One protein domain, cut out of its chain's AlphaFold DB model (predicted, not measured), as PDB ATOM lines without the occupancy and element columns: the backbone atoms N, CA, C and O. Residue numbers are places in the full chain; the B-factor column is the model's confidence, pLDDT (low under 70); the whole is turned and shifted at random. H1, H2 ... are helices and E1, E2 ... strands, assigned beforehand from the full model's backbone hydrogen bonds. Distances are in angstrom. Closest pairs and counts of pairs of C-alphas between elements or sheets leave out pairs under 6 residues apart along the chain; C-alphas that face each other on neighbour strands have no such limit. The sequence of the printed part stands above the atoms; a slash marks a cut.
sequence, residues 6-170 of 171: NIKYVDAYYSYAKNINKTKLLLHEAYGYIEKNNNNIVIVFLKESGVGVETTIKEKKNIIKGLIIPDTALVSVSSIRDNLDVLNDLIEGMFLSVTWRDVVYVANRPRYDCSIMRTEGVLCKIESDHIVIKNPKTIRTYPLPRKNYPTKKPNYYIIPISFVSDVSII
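AT A GLANCE: This is residues 6 to 170 of the 171 residues of an uncharacterized protein of hydrothermal vent metagenome (UniProt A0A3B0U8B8). Two strongly twisted sheets stand end to end and make an elongated whole: the branched sheet E2 E6 E8 E9 E10 E11 E12 folds sharply where its long hairpin E8 and E9 bends, and the sheet E1 E3 E4 E5 E7 reaches away from it, with the small helix H1 at its far end. E1 runs on into E2, and E6 into E7, from one sheet to the other; residues 50 to 55 stick out. The printed part has 165 residues, with two named helices and twelve named strands that follow each other as E1 E2 E3 E4 H1 E5 H2 E6 E7 E8 E9 E10 E11 E12, and its class is mostly strand; the five-strand sheet, in the order E1 E3 E4 E5 E7, and the neighbour pairs of the branched sheet are antiparallel. It is compact, with a radius of gyration of the C-alphas of 17.5 A, and spans 57 by 34 by 27 A.

IN THESE COORDINATES: E1, residues 6 to 10, begins at C-alpha 6 (24.266, 56.006, 38.460), and E2 is residues 13 to 15. E3, residues 27 to 37, is 22.5 A long and bends by 96 degrees at residue 32. E4 is residues 40 to 46, H1 residues 53 to 59, E5 residues 63 to 70, 20.1 A, and H2 residues 80 to 83. E6, residues 95 to 102, is 21.1 A long; E7 is residues 104 to 106. E8, residues 115 to 126, 23.0 A, bends by 102 degrees at residue 123, and E9, residues 130 to 142, 21.9 A, by 111 degrees at residue 135. E10 is residues 147 to 149, E11 residues 156 to 160, and E12, residues 164 to 169, ends at C-alpha 169 (8.726, 28.136, 17.898).

HOW THE PARTS SIT: E9 has three neighbours: E8 on one side, with N 120 and O 137 at 2.9 A, and E10 and E11 on the other, with N 140 and O 147 at 2.8 A and N 133 and O 157 at 2.8 A. E8, E9 and E10 are a meander, each strand the antiparallel neighbour of the one before. E6 has E8 on one side, N 98 to O 119 at 2.8 A, and E12 on the other, N 97 to O 168 at 2.8 A. E2 is beside E11, N 15 to O 156 at 2.9 A. In the other sheet, the N and O pairs within hydrogen-bond range include N 7 and O 30 at 2.8 A across E1 and E3, N 35 and O 42 at 2.9 A across the hairpin E3 and E4, N 43 and O 67 at 2.8 A across E4 and E5, and N 68 and O 104 at 2.8 A across E5 and E7. H1 only grazes this sheet, with residues 53 to 57; 2 of its 3 O i to N i+4 pairs are within hydrogen-bond range, and H2 is too short for such a pair. H2 is on neither sheet, only just so for the branched one, with 4 pairs of C-alphas within 10 A; the closest C-alphas of H2 and E12, those of Asn 83 and Val 164, are 7.6 A apart.

THE WHOLE: The C-alphas farthest apart, those of Gly 52 and Gly 93, are 57.7 A apart. The printed part has no cut; the links E2 to E3 and H2 to E6 are long. The mean pLDDT of the printed part of this model is 81.6, and residues 46 to 65, 75 to 86 and 108 to 109 are under 70.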
ATOM      1  N   ASN A   6      25.686  56.356  38.432       81.12
ATOM      2  CA  ASN A   6      24.266  56.006  38.460       81.12
ATOM      3  C   ASN A   6      23.956  55.201  37.191       81.12
ATOM      4  O   ASN A   6      24.172  55.696  36.083       81.12
ATOM      5  N   ILE A   7      23.469  53.975  37.359       79.12
ATOM      6  CA  ILE A   7      22.996  53.125  36.271       79.12
ATOM      7  C   ILE A   7      21.482  53.020  36.334       79.12
ATOM      8  O   ILE A   7      20.913  52.645  37.358       79.12
ATOM      9  N   LYS A   8      20.861  53.260  35.181       83.38
ATOM     10  CA  LYS A   8      19.439  53.049  34.942       83.38
ATOM     11  C   LYS A   8      19.247  51.796  34.095       83.38
ATOM     12  O   LYS A   8      19.808  51.710  33.001       83.38
ATOM     13  N   TYR A   9      18.478  50.838  34.599       86.12
ATOM     14  CA  TYR A   9      18.276  49.540  33.955       86.12
ATOM     15  C   TYR A   9      16.824  49.072  34.080       86.12
ATOM     16  O   TYR A   9      16.095  49.505  34.971       86.12
ATOM     17  N   VAL A  10      16.401  48.196  33.172       88.94
ATOM     18  CA  VAL A  10      15.117  47.479  33.257       88.94
ATOM     19  C   VAL A  10      15.356  46.061  33.755       88.94
ATOM     20  O   VAL A  10      16.473  45.566  33.637       88.94
ATOM     21  N   ASP A  11      14.330  45.407  34.288       90.62
ATOM     22  CA  ASP A  11      14.422  44.015  34.735       90.62
ATOM     23  C   ASP A  11      13.215  43.195  34.263       90.62
ATOM     24  O   ASP A  11      12.138  43.735  33.982       90.62
ATOM     25  N   ALA A  12      13.405  41.882  34.167       92.94
ATOM     26  CA  ALA A  12      12.323  40.949  33.917       92.94
ATOM     27  C   ALA A  12      11.514  40.728  35.199       92.94
ATOM     28  O   ALA A  12      12.038  40.733  36.312       92.94
ATOM     29  N   TYR A  13      10.210  40.505  35.061       94.06
ATOM     30  CA  TYR A  13       9.358  40.240  36.217       94.06
ATOM     31  C   TYR A  13       8.239  39.259  35.887       94.06
ATOM     32  O   TYR A  13       7.917  38.992  34.730       94.06
ATOM     33  N   TYR A  14       7.630  38.694  36.926       94.12
ATOM     34  CA  TYR A  14       6.524  37.753  36.796       94.12
ATOM     35  C   TYR A  14       5.258  38.270  37.476       94.12
ATOM     36  O   TYR A  14       5.305  39.049  38.426       94.12
ATOM     37  N   SER A  15       4.107  37.787  37.010       94.88
ATOM     38  CA  SER A  15       2.799  38.096  37.587       94.88
ATOM     39  C   SER A  15       2.005  36.826  37.887       94.88
ATOM     40  O   SER A  15       1.984  35.872  37.103       94.88
ATOM     41  N   TYR A  16       1.315  36.832  39.029       95.00
ATOM     42  CA  TYR A  16       0.360  35.793  39.437       95.00
ATOM     43  C   TYR A  16      -1.099  36.210  39.211       95.00
ATOM     44  O   TYR A  16      -2.012  35.493  39.621       95.00
ATOM     45  N   ALA A  17      -1.342  37.364  38.581       93.50
ATOM     46  CA  ALA A  17      -2.694  37.784  38.230       93.50
ATOM     47  C   ALA A  17      -3.345  36.745  37.305       93.50
ATOM     48  O   ALA A  17      -2.658  36.100  36.514       93.50
ATOM     49  N   LYS A  18      -4.667  36.555  37.400       91.69
ATOM     50  CA  LYS A  18      -5.388  35.649  36.487       91.69
ATOM     51  C   LYS A  18      -5.373  36.193  35.051       91.69
ATOM     52  O   LYS A  18      -5.086  35.455  34.112       91.69
ATOM     53  N   ASN A  19      -5.586  37.501  34.913       92.25
ATOM     54  CA  ASN A  19      -5.595  38.228  33.645       92.25
ATOM     55  C   ASN A  19      -4.572  39.367  33.689       92.25
ATOM     56  O   ASN A  19      -4.330  39.933  34.758       92.25
ATOM     57  N   ILE A  20      -3.996  39.709  32.536       90.12
ATOM     58  CA  ILE A  20      -3.054  40.818  32.387       90.12
ATOM     59  C   ILE A  20      -3.501  41.686  31.208       90.12
ATOM     60  O   ILE A  20      -3.666  41.188  30.100       90.12
ATOM     61  N   ASN A  21      -3.760  42.970  31.463       83.12
ATOM     62  CA  ASN A  21      -4.285  43.885  30.439       83.12
ATOM     63  C   ASN A  21      -3.198  44.844  29.939       83.12
ATOM     64  O   ASN A  21      -2.998  45.001  28.736       83.12
ATOM     65  N   LYS A  22      -2.486  45.484  30.873       85.31
ATOM     66  CA  LYS A  22      -1.372  46.392  30.587       85.31
ATOM     67  C   LYS A  22      -0.122  45.911  31.309       85.31
ATOM     68  O   LYS A  22      -0.186  45.564  32.490       85.31
ATOM     69  N   THR A  23       0.992  45.924  30.598       90.88
ATOM     70  CA  THR A  23       2.328  45.615  31.105       90.88
ATOM     71  C   THR A  23       3.246  46.791  30.815       90.88
ATOM     72  O   THR A  23       3.043  47.533  29.857       90.88
ATOM     73  N   LYS A  24       4.214  47.019  31.699       90.75
ATOM     74  CA  LYS A  24       5.207  48.081  31.556       90.75
ATOM     75  C   LYS A  24       6.456  47.656  32.309       90.75
ATOM     76  O   LYS A  24       6.351  47.230  33.459       90.75
ATOM     77  N   LEU A  25       7.620  47.818  31.689       90.00
ATOM     78  CA  LEU A  25       8.888  47.650  32.384       90.00
ATOM     79  C   LEU A  25       9.099  48.789  33.387       90.00
ATOM     80  O   LEU A  25       8.856  49.965  33.095       90.00
ATOM     81  N   LEU A  26       9.542  48.436  34.591       87.56
ATOM     82  CA  LEU A  26       9.949  49.413  35.591       87.56
ATOM     83  C   LEU A  26      11.409  49.790  35.363       87.56
ATOM     84  O   LEU A  26      12.244  48.944  35.049       87.56
ATOM     85  N   LEU A  27      11.698  51.080  35.520       87.25
ATOM     86  CA  LEU A  27      13.060  51.579  35.500       87.25
ATOM     87  C   LEU A  27      13.631  51.503  36.913       87.25
ATOM     88  O   LEU A  27      13.067  52.073  37.847       87.25
ATOM     89  N   HIS A  28      14.753  50.814  37.048       86.06
ATOM     90  CA  HIS A  28      15.502  50.672  38.284       86.06
ATOM     91  C   HIS A  28      16.748  51.555  38.244       86.06
ATOM     92  O   HIS A  28      17.314  51.800  37.177       86.06
ATOM     93  N   GLU A  29      17.186  52.011  39.415       83.56
ATOM     94  CA  GLU A  29      18.412  52.789  39.572       83.56
ATOM     95  C   GLU A  29      19.356  52.089  40.552       83.56
ATOM     96  O   GLU A  29      18.936  51.604  41.604       83.56
ATOM     97  N   ALA A  30      20.640  52.048  40.208       81.06
ATOM     98  CA  ALA A  30      21.695  51.520  41.061       81.06
ATOM     99  C   ALA A  30      22.907  52.453  41.046       81.06
ATOM    100  O   ALA A  30      23.274  53.002  40.007       81.06
ATOM    101  N   TYR A  31      23.550  52.597  42.202       80.81
ATOM    102  CA  TYR A  31      24.720  53.451  42.387       80.81
ATOM    103  C   TYR A  31      25.905  52.589  42.798       80.81
ATOM    104  O   TYR A  31      25.828  51.875  43.796       80.81
ATOM    105  N   GLY A  32      27.004  52.643  42.054       79.62
ATOM    106  CA  GLY A  32      28.185  51.864  42.410       79.62
ATOM    107  C   GLY A  32      29.363  52.065  41.476       79.62
ATOM    108  O   GLY A  32      29.319  52.860  40.533       79.62
ATOM    109  N   TYR A  33      30.435  51.332  41.760       82.56
ATOM    110  CA  TYR A  33      31.579  51.253  40.860       82.56
ATOM    111  C   TYR A  33      31.258  50.288  39.733       82.56
ATOM    112  O   TYR A  33      30.740  49.201  39.980       82.56
ATOM    113  N   ILE A  34      31.573  50.683  38.505       82.19
ATOM    114  CA  ILE A  34      31.303  49.866  37.328       82.19
ATOM    115  C   ILE A  34      32.570  49.140  36.903       82.19
ATOM    116  O   ILE A  34      33.624  49.756  36.737       82.19
ATOM    117  N   GLU A  35      32.425  47.850  36.640       83.62
ATOM    118  CA  GLU A  35      33.392  47.040  35.919       83.62
ATOM    119  C   GLU A  35      32.695  46.366  34.732       83.62
ATOM    120  O   GLU A  35      31.631  45.762  34.880       83.62
ATOM    121  N   LYS A  36      33.267  46.490  33.530       82.12
ATOM    122  CA  LYS A  36      32.777  45.760  32.355       82.12
ATOM    123  C   LYS A  36      33.436  44.383  32.328       82.12
ATOM    124  O   LYS A  36      34.659  44.302  32.345       82.12
ATOM    125  N   ASN A  37      32.633  43.328  32.227       83.44
ATOM    126  CA  ASN A  37      33.103  41.953  32.093       83.44
ATOM    127  C   ASN A  37      32.416  41.266  30.906       83.44
ATOM    128  O   ASN A  37      31.278  40.797  31.014       83.44
ATOM    129  N   ASN A  38      33.119  41.185  29.773       86.88
ATOM    130  CA  ASN A  38      32.573  40.702  28.501       86.88
ATOM    131  C   ASN A  38      31.253  41.426  28.161       86.88
ATOM    132  O   ASN A  38      31.233  42.655  28.076       86.88
ATOM    133  N   ASN A  39      30.158  40.670  28.036       86.19
ATOM    134  CA  ASN A  39      28.819  41.172  27.710       86.19
ATOM    135  C   ASN A  39      27.979  41.459  28.972       86.19
ATOM    136  O   ASN A  39      26.748  41.405  28.938       86.19
ATOM    137  N   ASN A  40      28.634  41.677  30.115       86.62
ATOM    138  CA  ASN A  40      27.997  41.995  31.387       86.62
ATOM    139  C   ASN A  40      28.614  43.257  31.985       86.62
ATOM    140  O   ASN A  40      29.794  43.565  31.790       86.62
ATOM    141  N   ILE A  41      27.814  43.945  32.781       86.00
ATOM    142  CA  ILE A  41      28.239  45.082  33.582       86.00
ATOM    143  C   ILE A  41      28.062  44.693  35.038       86.00
ATOM    144  O   ILE A  41      26.992  44.251  35.451       86.00
ATOM    145  N   VAL A  42      29.132  44.841  35.807       85.75
ATOM    146  CA  VAL A  42      29.174  44.511  37.225       85.75
ATOM    147  C   VAL A  42      29.185  45.817  37.996       85.75
ATOM    148  O   VAL A  42      30.134  46.596  37.928       85.75
ATOM    149  N   ILE A  43      28.097  46.067  38.710       82.75
ATOM    150  CA  ILE A  43      27.975  47.168  39.657       82.75
ATOM    151  C   ILE A  43      28.431  46.642  41.002       82.75
ATOM    152  O   ILE A  43      27.804  45.745  41.557       82.75
ATOM    153  N   VAL A  44      29.507  47.199  41.534       79.50
ATOM    154  CA  VAL A  44      30.038  46.842  42.845       79.50
ATOM    155  C   VAL A  44      29.554  47.858  43.875       79.50
ATOM    156  O   VAL A  44      29.842  49.054  43.765       79.50
ATOM    157  N   PHE A  45      28.837  47.373  44.890       71.94
ATOM    158  CA  PHE A  45      28.456  48.149  46.065       71.94
ATOM    159  C   PHE A  45      29.539  47.995  47.142       71.94
ATOM    160  O   PHE A  45      30.024  46.892  47.405       71.94
ATOM    161  N   LEU A  46      29.930  49.098  47.782       59.59
ATOM    162  CA  LEU A  46      30.791  49.036  48.963       59.59
ATOM    163  C   LEU A  46      29.934  48.744  50.193       59.59
ATOM    164  O   LEU A  46      28.877  49.348  50.377       59.59
ATOM    165  N   LYS A  47      30.397  47.835  51.057       50.19
ATOM    166  CA  LYS A  47      29.796  47.665  52.381       50.19
ATOM    167  C   LYS A  47      29.987  48.962  53.161       50.19
ATOM    168  O   LYS A  47      31.120  49.414  53.314       50.19
ATOM    169  N   GLU A  48      28.917  49.512  53.712       42.44
ATOM    170  CA  GLU A  48      29.050  50.505  54.772       42.44
ATOM    171  C   GLU A  48      29.650  49.795  56.000       42.44
ATOM    172  O   GLU A  48      29.064  48.860  56.555       42.44
ATOM    173  N   SER A  49      30.875  50.157  56.370       41.28
ATOM    174  CA  SER A  49      31.501  49.767  57.633       41.28
ATOM    175  C   SER A  49      31.777  51.031  58.429       41.28
ATOM    176  O   SER A  49      32.373  51.961  57.894       41.28
ATOM    177  N   GLY A  50      31.382  51.052  59.705       41.00
ATOM    178  CA  GLY A  50      31.555  52.180  60.634       41.00
ATOM    179  C   GLY A  50      33.007  52.543  60.983       41.00
ATOM    180  O   GLY A  50      33.252  53.133  62.026       41.00
ATOM    181  N   VAL A  51      33.975  52.184  60.137       43.88
ATOM    182  CA  VAL A  51      35.391  52.521  60.267       43.88
ATOM    183  C   VAL A  51      35.882  53.006  58.903       43.88
ATOM    184  O   VAL A  51      35.803  52.263  57.926       43.88
ATOM    185  N   GLY A  52      36.355  54.257  58.857       47.81
ATOM    186  CA  GLY A  52      37.169  54.869  57.795       47.81
ATOM    187  C   GLY A  52      36.879  54.421  56.358       47.81
ATOM    188  O   GLY A  52      37.532  53.516  55.835       47.81
ATOM    189  N   VAL A  53      35.944  55.106  55.694       47.88
ATOM    190  CA  VAL A  53      35.547  54.860  54.293       47.88
ATOM    191  C   VAL A  53      36.752  54.882  53.332       47.88
ATOM    192  O   VAL A  53      36.810  54.080  52.404       47.88
ATOM    193  N   GLU A  54      37.762  55.721  53.578       47.94
ATOM    194  CA  GLU A  54      38.902  55.905  52.666       47.94
ATOM    195  C   GLU A  54      39.871  54.713  52.592       47.94
ATOM    196  O   GLU A  54      40.352  54.372  51.508       47.94
ATOM    197  N   THR A  55      40.154  54.040  53.711       45.22
ATOM    198  CA  THR A  55      41.114  52.920  53.747       45.22
ATOM    199  C   THR A  55      40.520  51.665  53.107       45.22
ATOM    200  O   THR A  55      41.200  50.929  52.393       45.22
ATOM    201  N   THR A  56      39.213  51.468  53.284       48.88
ATOM    202  CA  THR A  56      38.471  50.314  52.757       48.88
ATOM    203  C   THR A  56      38.341  50.359  51.227       48.88
ATOM    204  O   THR A  56      38.363  49.314  50.573       48.88
ATOM    205  N   ILE A  57      38.273  51.565  50.646       47.75
ATOM    206  CA  ILE A  57      38.234  51.789  49.191       47.75
ATOM    207  C   ILE A  57      39.570  51.421  48.531       47.75
ATOM    208  O   ILE A  57      39.575  50.757  47.493       47.75
ATOM    209  N   LYS A  58      40.705  51.807  49.133       50.00
ATOM    210  CA  LYS A  58      42.042  51.560  48.558       50.00
ATOM    211  C   LYS A  58      42.421  50.081  48.530       50.00
ATOM    212  O   LYS A  58      43.087  49.645  47.596       50.00
ATOM    213  N   GLU A  59      41.990  49.302  49.520       51.59
ATOM    214  CA  GLU A  59      42.417  47.906  49.647       51.59
ATOM    215  C   GLU A  59      41.522  46.894  48.912       51.59
ATOM    216  O   GLU A  59      41.876  45.720  48.848       51.59
ATOM    217  N   LYS A  60      40.355  47.296  48.377       53.44
ATOM    218  CA  LYS A  60      39.340  46.390  47.779       53.44
ATOM    219  C   LYS A  60      38.925  45.201  48.675       53.44
ATOM    220  O   LYS A  60      38.260  44.279  48.205       53.44
ATOM    221  N   LYS A  61      39.274  45.197  49.967       43.53
ATOM    222  CA  LYS A  61      39.137  44.028  50.859       43.53
ATOM    223  C   LYS A  61      37.700  43.719  51.299       43.53
ATOM    224  O   LYS A  61      37.484  42.690  51.921       43.53
ATOM    225  N   ASN A  62      36.713  44.552  50.951       46.28
ATOM    226  CA  ASN A  62      35.314  44.398  51.379       46.28
ATOM    227  C   ASN A  62      34.300  44.626  50.236       46.28
ATOM    228  O   ASN A  62      33.359  45.411  50.374       46.28
ATOM    229  N   ILE A  63      34.469  43.934  49.103       51.50
ATOM    230  CA  ILE A  63      33.444  43.877  48.045       51.50
ATOM    231  C   ILE A  63      32.295  42.983  48.532       51.50
ATOM    232  O   ILE A  63      32.359  41.756  48.473       51.50
ATOM    233  N   ILE A  64      31.247  43.611  49.059       57.19
ATOM    234  CA  ILE A  64      30.055  42.938  49.573       57.19
ATOM    235  C   ILE A  64      28.857  43.521  48.845       57.19
ATOM    236  O   ILE A  64      28.332  44.556  49.239       57.19
ATOM    237  N   LYS A  65      28.393  42.759  47.853       64.88
ATOM    238  CA  LYS A  65      27.198  42.966  47.028       64.88
ATOM    239  C   LYS A  65      27.502  43.618  45.686       64.88
ATOM    240  O   LYS A  65      28.155  44.652  45.607       64.88
ATOM    241  N   GLY A  66      26.980  43.008  44.634       75.50
ATOM    242  CA  GLY A  66      26.998  43.586  43.310       75.50
ATOM    243  C   GLY A  66      25.768  43.212  42.508       75.50
ATOM    244  O   GLY A  66      25.083  42.229  42.806       75.50
ATOM    245  N   LEU A  67      25.483  44.032  41.510       87.12
ATOM    246  CA  LEU A  67      24.480  43.766  40.497       87.12
ATOM    247  C   LEU A  67      25.210  43.422  39.205       87.12
ATOM    248  O   LEU A  67      26.055  44.190  38.759       87.12
ATOM    249  N   ILE A  68      24.898  42.279  38.612       89.19
ATOM    250  CA  ILE A  68      25.391  41.915  37.289       89.19
ATOM    251  C   ILE A  68      24.227  42.083  36.334       89.19
ATOM    252  O   ILE A  68      23.208  41.407  36.483       89.19
ATOM    253  N   ILE A  69      24.378  42.988  35.380       88.75
ATOM    254  CA  ILE A  69      23.365  43.272  34.369       88.75
ATOM    255  C   ILE A  69      23.901  42.895  32.985       88.75
ATOM    256  O   ILE A  69      25.098  43.079  32.725       88.75
ATOM    257  N   PRO A  70      23.048  42.391  32.080       88.00
ATOM    258  CA  PRO A  70      23.401  42.302  30.672       88.00
ATOM    259  C   PRO A  70      23.753  43.703  30.165       88.00
ATOM    260  O   PRO A  70      23.076  44.672  30.495       88.00
ATOM    261  N   ASP A  71      24.791  43.837  29.351       83.88
ATOM    262  CA  ASP A  71      25.128  45.120  28.720       83.88
ATOM    263  C   ASP A  71      23.977  45.704  27.880       83.88
ATOM    264  O   ASP A  71      23.763  46.916  27.869       83.88
ATOM    265  N   THR A  72      23.177  44.835  27.263       81.12
ATOM    266  CA  THR A  72      21.958  45.184  26.525       81.12
ATOM    267  C   THR A  72      20.822  45.701  27.417       81.12
ATOM    268  O   THR A  72      19.879  46.303  26.914       81.12
ATOM    269  N   ALA A  73      20.891  45.525  28.743       80.44
ATOM    270  CA  ALA A  73      19.880  46.013  29.687       80.44
ATOM    271  C   ALA A  73      19.932  47.531  29.929       80.44
ATOM    272  O   ALA A  73      19.011  48.100  30.520       80.44
ATOM    273  N   LEU A  74      21.024  48.185  29.525       76.31
ATOM    274  CA  LEU A  74      21.208  49.616  29.716       76.31
ATOM    275  C   LEU A  74      20.322  50.425  28.767       76.31
ATOM    276  O   LEU A  74      20.444  50.329  27.550       76.31
ATOM    277  N   VAL A  75      19.518  51.326  29.332       64.25
ATOM    278  CA  VAL A  75      18.604  52.200  28.569       64.25
ATOM    279  C   VAL A  75      19.345  53.130  27.596       64.25
ATOM    280  O   VAL A  75      18.778  53.567  26.601       64.25
ATOM    281  N   SER A  76      20.624  53.425  27.850       57.44
ATOM    282  CA  SER A  76      21.455  54.279  26.992       57.44
ATOM    283  C   SER A  76      22.106  53.551  25.811       57.44
ATOM    284  O   SER A  76      22.761  54.204  25.002       57.44
ATOM    285  N   VAL A  77      21.993  52.221  25.714       54.97
ATOM    286  CA  VAL A  77      22.574  51.453  24.606       54.97
ATOM    287  C   VAL A  77      21.538  51.391  23.486       54.97
ATOM    288  O   VAL A  77      20.517  50.718  23.572       54.97
ATOM    289  N   SER A  78      21.800  52.152  22.427       45.47
ATOM    290  CA  SER A  78      20.922  52.437  21.286       45.47
ATOM    291  C   SER A  78      20.529  51.233  20.409       45.47
ATOM    292  O   SER A  78      19.907  51.428  19.369       45.47
ATOM    293  N   SER A  79      20.867  49.998  20.792       50.03
ATOM    294  CA  SER A  79      20.779  48.806  19.937       50.03
ATOM    295  C   SER A  79      19.579  47.891  20.215       50.03
ATOM    296  O   SER A  79      19.580  46.746  19.775       50.03
ATOM    297  N   ILE A  80      18.515  48.363  20.886       52.09
ATOM    298  CA  ILE A  80      17.256  47.585  21.003       52.09
ATOM    299  C   ILE A  80      16.716  47.196  19.608       52.09
ATOM    300  O   ILE A  80      16.028  46.189  19.466       52.09
ATOM    301  N   ARG A  81      17.078  47.963  18.568       49.50
ATOM    302  CA  ARG A  81      16.640  47.742  17.187       49.50
ATOM    303  C   ARG A  81      17.181  46.461  16.544       49.50
ATOM    304  O   ARG A  81      16.468  45.908  15.720       49.50
ATOM    305  N   ASP A  82      18.339  45.950  16.960       52.56
ATOM    306  CA  ASP A  82      18.931  44.759  16.325       52.56
ATOM    307  C   ASP A  82      18.297  43.444  16.832       52.56
ATOM    308  O   ASP A  82      18.388  42.413  16.175       52.56
ATOM    309  N   ASN A  83      17.590  43.472  17.974       54.03
ATOM    310  CA  ASN A  83      16.900  42.300  18.538       54.03
ATOM    311  C   ASN A  83      15.447  42.132  18.052       54.03
ATOM    312  O   ASN A  83      14.794  41.155  18.422       54.03
ATOM    313  N   LEU A  84      14.913  43.070  17.259       58.75
ATOM    314  CA  LEU A  84      13.532  42.991  16.764       58.75
ATOM    315  C   LEU A  84      13.362  41.933  15.669       58.75
ATOM    316  O   LEU A  84      12.282  41.354  15.570       58.75
ATOM    317  N   ASP A  85      14.424  41.604  14.926       65.69
ATOM    318  CA  ASP A  85      14.363  40.588  13.866       65.69
ATOM    319  C   ASP A  85      13.942  39.211  14.387       65.69
ATOM    320  O   ASP A  85      13.204  38.489  13.722       65.69
ATOM    321  N   VAL A  86      14.318  38.889  15.628       66.06
ATOM    322  CA  VAL A  86      13.942  37.644  16.316       66.06
ATOM    323  C   VAL A  86      12.429  37.563  16.590       66.06
ATOM    324  O   VAL A  86      11.902  36.485  16.861       66.06
ATOM    325  N   LEU A  87      11.712  38.690  16.527       74.25
ATOM    326  CA  LEU A  87      10.287  38.782  16.848       74.25
ATOM    327  C   LEU A  87       9.383  38.946  15.622       74.25
ATOM    328  O   LEU A  87       8.170  38.815  15.773       74.25
ATOM    329  N   ASN A  88       9.938  39.214  14.435       75.56
ATOM    330  CA  ASN A  88       9.163  39.579  13.242       75.56
ATOM    331  C   ASN A  88       8.143  38.506  12.815       75.56
ATOM    332  O   ASN A  88       7.069  38.849  12.324       75.56
ATOM    333  N   ASP A  89       8.444  37.228  13.055       81.69
ATOM    334  CA  ASP A  89       7.586  36.099  12.666       81.69
ATOM    335  C   ASP A  89       6.677  35.591  13.801       81.69
ATOM    336  O   ASP A  89       5.947  34.607  13.643       81.69
ATOM    337  N   LEU A  90       6.727  36.223  14.976       88.88
ATOM    338  CA  LEU A  90       6.002  35.754  16.150       88.88
ATOM    339  C   LEU A  90       4.576  36.301  16.182       88.88
ATOM    340  O   LEU A  90       4.338  37.502  16.080       88.88
ATOM    341  N   ILE A  91       3.615  35.408  16.409       91.38
ATOM    342  CA  ILE A  91       2.193  35.740  16.517       91.38
ATOM    343  C   ILE A  91       1.697  35.346  17.910       91.38
ATOM    344  O   ILE A  91       2.053  34.290  18.444       91.38
ATOM    345  N   GLU A  92       0.856  36.189  18.512       93.94
ATOM    346  CA  GLU A  92       0.186  35.868  19.773       93.94
ATOM    347  C   GLU A  92      -0.534  34.509  19.687       93.94
ATOM    348  O   GLU A  92      -1.166  34.168  18.689       93.94
ATOM    349  N   GLY A  93      -0.421  33.709  20.745       94.44
ATOM    350  CA  GLY A  93      -0.940  32.343  20.813       94.44
ATOM    351  C   GLY A  93       0.073  31.253  20.452       94.44
ATOM    352  O   GLY A  93      -0.161  30.093  20.794       94.44
ATOM    353  N   MET A  94       1.214  31.588  19.839       95.44
ATOM    354  CA  MET A  94       2.272  30.609  19.561       95.44
ATOM    355  C   MET A  94       2.902  30.059  20.845       95.44
ATOM    356  O   MET A  94       3.106  30.790  21.815       95.44
ATOM    357  N   PHE A  95       3.257  28.773  20.849       96.81
ATOM    358  CA  PHE A  95       4.052  28.175  21.921       96.81
ATOM    359  C   PHE A  95       5.545  28.324  21.595       96.81
ATOM    360  O   PHE A  95       6.001  27.877  20.543       96.81
ATOM    361  N   LEU A  96       6.300  28.987  22.471       95.44
ATOM    362  CA  LEU A  96       7.685  29.394  22.214       95.44
ATOM    363  C   LEU A  96       8.641  28.904  23.303       95.44
ATOM    364  O   LEU A  96       8.243  28.729  24.456       95.44
ATOM    365  N   SER A  97       9.919  28.775  22.939       95.94
ATOM    366  CA  SER A  97      11.065  28.776  23.851       95.94
ATOM    367  C   SER A  97      11.820  30.094  23.711       95.94
ATOM    368  O   SER A  97      12.196  30.464  22.604       95.94
ATOM    369  N   VAL A  98      12.076  30.777  24.821       95.12
ATOM    370  CA  VAL A  98      12.837  32.031  24.875       95.12
ATOM    371  C   VAL A  98      14.078  31.811  25.727       95.12
ATOM    372  O   VAL A  98      13.960  31.459  26.905       95.12
ATOM    373  N   THR A  99      15.259  32.051  25.161       94.75
ATOM    374  CA  THR A  99      16.518  32.103  25.915       94.75
ATOM    375  C   THR A  99      16.880  33.556  26.186       94.75
ATOM    376  O   THR A  99      16.871  34.385  25.276       94.75
ATOM    377  N   TRP A 100      17.179  33.881  27.442       93.69
ATOM    378  CA  TRP A 100      17.430  35.256  27.861       93.69
ATOM    379  C   TRP A 100      18.407  35.347  29.037       93.69
ATOM    380  O   TRP A 100      18.647  34.368  29.755       93.69
ATOM    381  N   ARG A 101      19.007  36.529  29.208       93.00
ATOM    382  CA  ARG A 101      20.002  36.830  30.248       93.00
ATOM    383  C   ARG A 101      19.351  37.609  31.387       93.00
ATOM    384  O   ARG A 101      18.867  38.710  31.169       93.00
ATOM    385  N   ASP A 102      19.355  37.036  32.581       93.12
ATOM    386  CA  ASP A 102      18.708  37.595  33.772       93.12
ATOM    387  C   ASP A 102      19.676  38.425  34.615       93.12
ATOM    388  O   ASP A 102      20.858  38.074  34.742       93.12
ATOM    389  N   VAL A 103      19.155  39.490  35.227       90.94
ATOM    390  CA  VAL A 103      19.904  40.340  36.153       90.94
ATOM    391  C   VAL A 103      20.199  39.554  37.425       90.94
ATOM    392  O   VAL A 103      19.347  38.876  37.995       90.94
ATOM    393  N   VAL A 104      21.441  39.625  37.901       88.69
ATOM    394  CA  VAL A 104      21.878  38.840  39.057       88.69
ATOM    395  C   VAL A 104      22.313  39.748  40.181       88.69
ATOM    396  O   VAL A 104      23.307  40.463  40.083       88.69
ATOM    397  N   TYR A 105      21.630  39.618  41.310       85.88
ATOM    398  CA  TYR A 105      22.143  40.112  42.574       85.88
ATOM    399  C   TYR A 105      23.109  39.093  43.189       85.88
ATOM    400  O   TYR A 105      22.750  37.940  43.449       85.88
ATOM    401  N   VAL A 106      24.346  39.515  43.438       79.75
ATOM    402  CA  VAL A 106      25.398  38.670  44.010       79.75
ATOM    403  C   VAL A 106      25.810  39.230  45.352       79.75
ATOM    404  O   VAL A 106      26.272  40.358  45.428       79.75
ATOM    405  N   ALA A 107      25.707  38.430  46.411       71.06
ATOM    406  CA  ALA A 107      26.236  38.769  47.726       71.06
ATOM    407  C   ALA A 107      27.425  37.858  48.058       71.06
ATOM    408  O   ALA A 107      27.261  36.640  48.109       71.06
ATOM    409  N   ASN A 108      28.598  38.450  48.312       64.94
ATOM    410  CA  ASN A 108      29.802  37.764  48.807       64.94
ATOM    411  C   ASN A 108      30.252  36.550  47.973       64.94
ATOM    412  O   ASN A 108      30.658  35.534  48.535       64.94
ATOM    413  N   ARG A 109      30.150  36.611  46.638       65.75
ATOM    414  CA  ARG A 109      30.610  35.533  45.746       65.75
ATOM    415  C   ARG A 109      31.352  36.100  44.532       65.75
ATOM    416  O   ARG A 109      30.927  37.138  44.028       65.75
ATOM    417  N   PRO A 110      32.402  35.420  44.033       70.06
ATOM    418  CA  PRO A 110      33.102  35.806  42.812       70.06
ATOM    419  C   PRO A 110      32.263  35.388  41.601       70.06
ATOM    420  O   PRO A 110      32.459  34.322  41.023       70.06
ATOM    421  N   ARG A 111      31.265  36.198  41.257       79.31
ATOM    422  CA  ARG A 111      30.436  35.994  40.072       79.31
ATOM    423  C   ARG A 111      30.388  37.295  39.286       79.31
ATOM    424  O   ARG A 111      30.208  38.351  39.883       79.31
ATOM    425  N   TYR A 112      30.540  37.189  37.970       84.44
ATOM    426  CA  TYR A 112      30.658  38.335  37.060       84.44
ATOM    427  C   TYR A 112      29.810  38.170  35.787       84.44
ATOM    428  O   TYR A 112      29.937  38.941  34.838       84.44
ATOM    429  N   ASP A 113      28.959  37.148  35.751       88.38
ATOM    430  CA  ASP A 113      28.118  36.771  34.623       88.38
ATOM    431  C   ASP A 113      26.624  36.708  34.985       88.38
ATOM    432  O   ASP A 113      26.220  36.323  36.089       88.38
ATOM    433  N   CYS A 114      25.780  37.078  34.022       91.56
ATOM    434  CA  CYS A 114      24.332  36.958  34.158       91.56
ATOM    435  C   CYS A 114      23.889  35.492  34.240       91.56
ATOM    436  O   CYS A 114      24.614  34.569  33.861       91.56
ATOM    437  N   SER A 115      22.691  35.250  34.773       92.94
ATOM    438  CA  SER A 115      22.102  33.910  34.682       92.94
ATOM    439  C   SER A 115      21.518  33.735  33.289       92.94
ATOM    440  O   SER A 115      20.929  34.669  32.756       92.94
ATOM    441  N   ILE A 116      21.663  32.547  32.708       94.75
ATOM    442  CA  ILE A 116      20.971  32.222  31.458       94.75
ATOM    443  C   ILE A 116      19.700  31.479  31.831       94.75
ATOM    444  O   ILE A 116      19.728  30.507  32.596       94.75
ATOM    445  N   MET A 117      18.593  31.967  31.300       96.31
ATOM    446  CA  MET A 117      17.258  31.466  31.544       96.31
ATOM    447  C   MET A 117      16.693  30.936  30.234       96.31
ATOM    448  O   MET A 117      16.906  31.522  29.176       96.31
ATOM    449  N   ARG A 118      15.960  29.828  30.309       96.88
ATOM    450  CA  ARG A 118      15.126  29.327  29.217       96.88
ATOM    451  C   ARG A 118      13.693  29.265  29.706       96.88
ATOM    452  O   ARG A 118      13.415  28.588  30.696       96.88
ATOM    453  N   THR A 119      12.808  29.972  29.022       97.38
ATOM    454  CA  THR A 119      11.387  30.082  29.350       97.38
ATOM    455  C   THR A 119      10.556  29.511  28.220       97.38
ATOM    456  O   THR A 119      10.664  29.962  27.089       97.38
ATOM    457  N   GLU A 120       9.693  28.551  28.534       97.44
ATOM    458  CA  GLU A 120       8.716  28.002  27.596       97.44
ATOM    459  C   GLU A 120       7.304  28.415  27.987       97.44
ATOM    460  O   GLU A 120       6.953  28.382  29.169       97.44
ATOM    461  N   GLY A 121       6.473  28.775  27.018       97.25
ATOM    462  CA  GLY A 121       5.089  29.152  27.275       97.25
ATOM    463  C   GLY A 121       4.379  29.670  26.035       97.25
ATOM    464  O   GLY A 121       4.922  29.648  24.935       97.25
ATOM    465  N   VAL A 122       3.147  30.133  26.223       97.12
ATOM    466  CA  VAL A 122       2.347  30.714  25.140       97.12
ATOM    467  C   VAL A 122       2.669  32.198  25.040       97.12
ATOM    468  O   VAL A 122       2.529  32.914  26.033       97.12
ATOM    469  N   LEU A 123       3.067  32.677  23.866       96.38
ATOM    470  CA  LEU A 123       3.205  34.102  23.606       96.38
ATOM    471  C   LEU A 123       1.848  34.777  23.788       96.38
ATOM    472  O   LEU A 123       0.889  34.485  23.083       96.38
ATOM    473  N   CYS A 124       1.758  35.651  24.779       95.69
ATOM    474  CA  CYS A 124       0.531  36.350  25.127       95.69
ATOM    475  C   CYS A 124       0.470  37.741  24.511       95.69
ATOM    476  O   CYS A 124      -0.626  38.212  24.240       95.69
ATOM    477  N   LYS A 125       1.622  38.412  24.394       93.81
ATOM    478  CA  LYS A 125       1.712  39.783  23.899       93.81
ATOM    479  C   LYS A 125       3.127  40.135  23.463       93.81
ATOM    480  O   LYS A 125       4.083  39.682  24.101       93.81
ATOM    481  N   ILE A 126       3.239  40.985  22.450       91.00
ATOM    482  CA  ILE A 126       4.479  41.670  22.072       91.00
ATOM    483  C   ILE A 126       4.248  43.170  22.266       91.00
ATOM    484  O   ILE A 126       3.326  43.742  21.693       91.00
ATOM    485  N   GLU A 127       5.071  43.799  23.096       90.44
ATOM    486  CA  GLU A 127       5.120  45.249  23.284       90.44
ATOM    487  C   GLU A 127       6.439  45.774  22.697       90.44
ATOM    488  O   GLU A 127       7.343  45.002  22.379       90.44
ATOM    489  N   SER A 128       6.589  47.094  22.557       86.12
ATOM    490  CA  SER A 128       7.766  47.682  21.893       86.12
ATOM    491  C   SER A 128       9.109  47.383  22.577       86.12
ATOM    492  O   SER A 128      10.155  47.487  21.944       86.12
ATOM    493  N   ASP A 129       9.096  47.079  23.876       87.94
ATOM    494  CA  ASP A 129      10.283  46.892  24.718       87.94
ATOM    495  C   ASP A 129      10.315  45.541  25.459       87.94
ATOM    496  O   ASP A 129      11.338  45.190  26.052       87.94
ATOM    497  N   HIS A 130       9.236  44.752  25.421       92.44
ATOM    498  CA  HIS A 130       9.148  43.460  26.106       92.44
ATOM    499  C   HIS A 130       8.167  42.491  25.441       92.44
ATOM    500  O   HIS A 130       7.242  42.883  24.739       92.44
ATOM    501  N   ILE A 131       8.331  41.206  25.744       94.12
ATOM    502  CA  ILE A 131       7.362  40.158  25.417       94.12
ATOM    503  C   ILE A 131       6.702  39.624  26.687       94.12
ATOM    504  O   ILE A 131       7.293  39.630  27.772       94.12
ATOM    505  N   VAL A 132       5.471  39.135  26.548       96.62
ATOM    506  CA  VAL A 132       4.700  38.534  27.639       96.62
ATOM    507  C   VAL A 132       4.445  37.065  27.331       96.62
ATOM    508  O   VAL A 132       3.779  36.737  26.351       96.62
ATOM    509  N   ILE A 133       4.923  36.173  28.195       97.38
ATOM    510  CA  ILE A 133       4.746  34.722  28.077       97.38
ATOM    511  C   ILE A 133       3.752  34.240  29.131       97.38
ATOM    512  O   ILE A 133       3.969  34.419  30.328       97.38
ATOM    513  N   LYS A 134       2.666  33.602  28.700       97.31
ATOM    514  CA  LYS A 134       1.624  33.021  29.552       97.31
ATOM    515  C   LYS A 134       1.928  31.565  29.903       97.31
ATOM    516  O   LYS A 134       2.434  30.794  29.089       97.31
ATOM    517  N   ASN A 135       1.557  31.183  31.123       95.81
ATOM    518  CA  ASN A 135       1.798  29.875  31.737       95.81
ATOM    519  C   ASN A 135       3.266  29.408  31.674       95.81
ATOM    520  O   ASN A 135       3.504  28.215  31.434       95.81
ATOM    521  N   PRO A 136       4.242  30.305  31.915       96.81
ATOM    522  CA  PRO A 136       5.650  30.035  31.675       96.81
ATOM    523  C   PRO A 136       6.166  28.859  32.515       96.81
ATOM    524  O   PRO A 136       5.803  28.675  33.683       96.81
ATOM    525  N   LYS A 137       7.065  28.078  31.922       96.12
ATOM    526  CA  LYS A 137       7.976  27.160  32.603       96.12
ATOM    527  C   LYS A 137       9.387  27.671  32.364       96.12
ATOM    528  O   LYS A 137       9.871  27.620  31.239       96.12
ATOM    529  N   THR A 138      10.032  28.163  33.413       95.69
ATOM    530  CA  THR A 138      11.372  28.735  33.294       95.69
ATOM    531  C   THR A 138      12.385  27.875  34.040       95.69
ATOM    532  O   THR A 138      12.192  27.508  35.202       95.69
ATOM    533  N   ILE A 139      13.484  27.563  33.361       94.75
ATOM    534  CA  ILE A 139      14.659  26.923  33.941       94.75
ATOM    535  C   ILE A 139      15.838  27.884  33.856       94.75
ATOM    536  O   ILE A 139      16.110  28.471  32.811       94.75
ATOM    537  N   ARG A 140      16.577  28.024  34.950       93.94
ATOM    538  CA  ARG A 140      17.912  28.609  34.910       93.94
ATOM    539  C   ARG A 140      18.867  27.557  34.367       93.94
ATOM    540  O   ARG A 140      19.088  26.538  35.025       93.94
ATOM    541  N   THR A 141      19.401  27.781  33.175       92.69
ATOM    542  CA  THR A 141      20.346  26.879  32.503       92.69
ATOM    543  C   THR A 141      21.791  27.155  32.906       92.69
ATOM    544  O   THR A 141      22.611  26.238  32.852       92.69
ATOM    545  N   TYR A 142      22.076  28.375  33.373       91.75
ATOM    546  CA  TYR A 142      23.381  28.788  33.875       91.75
ATOM    547  C   TYR A 142      23.259  29.749  35.078       91.75
ATOM    548  O   TYR A 142      22.403  30.639  35.051       91.75
ATOM    549  N   PRO A 143      24.108  29.629  36.119       87.44
ATOM    550  CA  PRO A 143      25.133  28.603  36.310       87.44
ATOM    551  C   PRO A 143      24.517  27.243  36.651       87.44
ATOM    552  O   PRO A 143      23.378  27.160  37.119       87.44
ATOM    553  N   LEU A 144      25.284  26.177  36.417       84.44
ATOM    554  CA  LEU A 144      24.901  24.822  36.808       84.44
ATOM    555  C   LEU A 144      24.885  24.664  38.345       84.44
ATOM    556  O   LEU A 144      25.614  25.369  39.045       84.44
ATOM    557  N   PRO A 145      24.075  23.736  38.892       86.56
ATOM    558  CA  PRO A 145      23.128  22.865  38.191       86.56
ATOM    559  C   PRO A 145      21.873  23.614  37.726       86.56
ATOM    560  O   PRO A 145      21.494  24.639  38.301       86.56
ATOM    561  N   ARG A 146      21.200  23.068  36.703       90.19
ATOM    562  CA  ARG A 146      19.939  23.622  36.193       90.19
ATOM    563  C   ARG A 146      18.866  23.584  37.280       90.19
ATOM    564  O   ARG A 146      18.731  22.578  37.975       90.19
ATOM    565  N   LYS A 147      18.103  24.668  37.433       89.88
ATOM    566  CA  LYS A 147      17.036  24.770  38.447       89.88
ATOM    567  C   LYS A 147      15.793  25.436  37.877       89.88
ATOM    568  O   LYS A 147      15.909  26.405  37.133       89.88
ATOM    569  N   ASN A 148      14.619  24.955  38.276       87.62
ATOM    570  CA  ASN A 148      13.358  25.640  38.002       87.62
ATOM    571  C   ASN A 148      13.347  27.016  38.675       87.62
ATOM    572  O   ASN A 148      13.866  27.178  39.784       87.62
ATOM    573  N   TYR A 149      12.750  27.995  38.006       85.38
ATOM    574  CA  TYR A 149      12.646  29.361  38.496       85.38
ATOM    575  C   TYR A 149      11.359  30.020  37.977       85.38
ATOM    576  O   TYR A 149      11.004  29.794  36.830       85.38
ATOM    577  N   PRO A 150      10.669  30.866  38.755       87.50
ATOM    578  CA  PRO A 150      10.697  30.907  40.214       87.50
ATOM    579  C   PRO A 150      10.124  29.610  40.820       87.50
ATOM    580  O   PRO A 150       9.531  28.787  40.126       87.50
ATOM    581  N   THR A 151      10.293  29.417  42.132       86.00
ATOM    582  CA  THR A 151       9.811  28.216  42.846       86.00
ATOM    583  C   THR A 151       8.301  28.011  42.697       86.00
ATOM    584  O   THR A 151       7.835  26.884  42.552       86.00
ATOM    585  N   LYS A 152       7.528  29.103  42.713       89.94
ATOM    586  CA  LYS A 152       6.083  29.087  42.474       89.94
ATOM    587  C   LYS A 152       5.814  29.455  41.022       89.94
ATOM    588  O   LYS A 152       6.227  30.520  40.584       89.94
ATOM    589  N   LYS A 153       5.076  28.617  40.296       91.44
ATOM    590  CA  LYS A 153       4.771  28.866  38.883       91.44
ATOM    591  C   LYS A 153       3.928  30.147  38.713       91.44
ATOM    592  O   LYS A 153       2.836  30.208  39.286       91.44
ATOM    593  N   PRO A 154       4.400  31.157  37.959       95.31
ATOM    594  CA  PRO A 154       3.617  32.348  37.671       95.31
ATOM    595  C   PRO A 154       2.664  32.118  36.495       95.31
ATOM    596  O   PRO A 154       2.821  31.171  35.723       95.31
ATOM    597  N   ASN A 155       1.680  33.007  36.355       97.00
ATOM    598  CA  ASN A 155       0.760  32.982  35.216       97.00
ATOM    599  C   ASN A 155       1.358  33.696  34.007       97.00
ATOM    600  O   ASN A 155       1.090  33.295  32.879       97.00
ATOM    601  N   TYR A 156       2.180  34.721  34.243       97.50
ATOM    602  CA  TYR A 156       2.822  35.503  33.195       97.50
ATOM    603  C   TYR A 156       4.283  35.779  33.539       97.50
ATOM    604  O   TYR A 156       4.615  36.036  34.700       97.50
ATOM    605  N   TYR A 157       5.129  35.760  32.516       96.88
ATOM    606  CA  TYR A 157       6.485  36.288  32.538       96.88
ATOM    607  C   TYR A 157       6.567  37.479  31.591       96.88
ATOM    608  O   TYR A 157       6.058  37.400  30.477       96.88
ATOM    609  N   ILE A 158       7.192  38.558  32.039       96.25
ATOM    610  CA  ILE A 158       7.433  39.767  31.263       96.25
ATOM    611  C   ILE A 158       8.946  39.865  31.075       96.25
ATOM    612  O   ILE A 158       9.673  40.018  32.057       96.25
ATOM    613  N   ILE A 159       9.413  39.708  29.836       94.62
ATOM    614  CA  ILE A 159      10.841  39.621  29.498       94.62
ATOM    615  C   ILE A 159      11.195  40.811  28.598       94.62
ATOM    616  O   ILE A 159      10.627  40.906  27.506       94.62
ATOM    617  N   PRO A 160      12.113  41.705  29.009       92.75
ATOM    618  CA  PRO A 160      12.618  42.759  28.137       92.75
ATOM    619  C   PRO A 160      13.213  42.172  26.854       92.75
ATOM    620  O   PRO A 160      14.000  41.227  26.914       92.75
ATOM    621  N   ILE A 161      12.895  42.749  25.695       90.00
ATOM    622  CA  ILE A 161      13.428  42.288  24.395       90.00
ATOM    623  C   ILE A 161      14.957  42.376  24.379       90.00
ATOM    624  O   ILE A 161      15.643  41.524  23.818       90.00
ATOM    625  N   SER A 162      15.515  43.364  25.074       87.19
ATOM    626  CA  SER A 162      16.959  43.520  25.209       87.19
ATOM    627  C   SER A 162      17.639  42.382  25.980       87.19
ATOM    628  O   SER A 162      18.857  42.242  25.905       87.19
ATOM    629  N   PHE A 163      16.898  41.551  26.718       90.62
ATOM    630  CA  PHE A 163      17.460  40.415  27.457       90.62
ATOM    631  C   PHE A 163      17.459  39.138  26.617       90.62
ATOM    632  O   PHE A 163      18.199  38.202  26.933       90.62
ATOM    633  N   VAL A 164      16.621  39.091  25.581       90.44
ATOM    634  CA  VAL A 164      16.424  37.932  24.715       90.44
ATOM    635  C   VAL A 164      17.655  37.737  23.840       90.44
ATOM    636  O   VAL A 164      18.126  38.666  23.189       90.44
ATOM    637  N   SER A 165      18.185  36.518  23.853       88.69
ATOM    638  CA  SER A 165      19.290  36.101  22.989       88.69
ATOM    639  C   SER A 165      18.838  35.175  21.866       88.69
ATOM    640  O   SER A 165      19.524  35.081  20.858       88.69
ATOM    641  N   ASP A 166      17.739  34.443  22.069       90.56
ATOM    642  CA  ASP A 166      17.211  33.484  21.097       90.56
ATOM    643  C   ASP A 166      15.724  33.200  21.359       90.56
ATOM    644  O   ASP A 166      15.288  33.176  22.519       90.56
ATOM    645  N   VAL A 167      14.964  32.951  20.290       91.94
ATOM    646  CA  VAL A 167      13.563  32.516  20.343       91.94
ATOM    647  C   VAL A 167      13.340  31.409  19.321       91.94
ATOM    648  O   VAL A 167      13.726  31.526  18.164       91.94
ATOM    649  N   SER A 168      12.658  30.342  19.736       91.94
ATOM    650  CA  SER A 168      12.250  29.251  18.850       91.94
ATOM    651  C   SER A 168      10.773  28.918  19.020       91.94
ATOM    652  O   SER A 168      10.247  28.892  20.135       91.94
ATOM    653  N   ILE A 169      10.101  28.640  17.904       91.75
ATOM    654  CA  ILE A 169       8.726  28.136  17.898       91.75
ATOM    655  C   ILE A 169       8.755  26.638  18.210       91.75
ATOM    656  O   ILE A 169       9.472  25.873  17.564       91.75
ATOM    657  N   ILE A 170       7.956  26.216  19.186       89.81
ATOM    658  CA  ILE A 170       7.786  24.810  19.550       89.81
ATOM    659  C   ILE A 170       6.486  24.326  18.898       89.81
ATOM    660  O   ILE A 170       5.409  24.839  19.205       89.81
TER     661      ILE A 170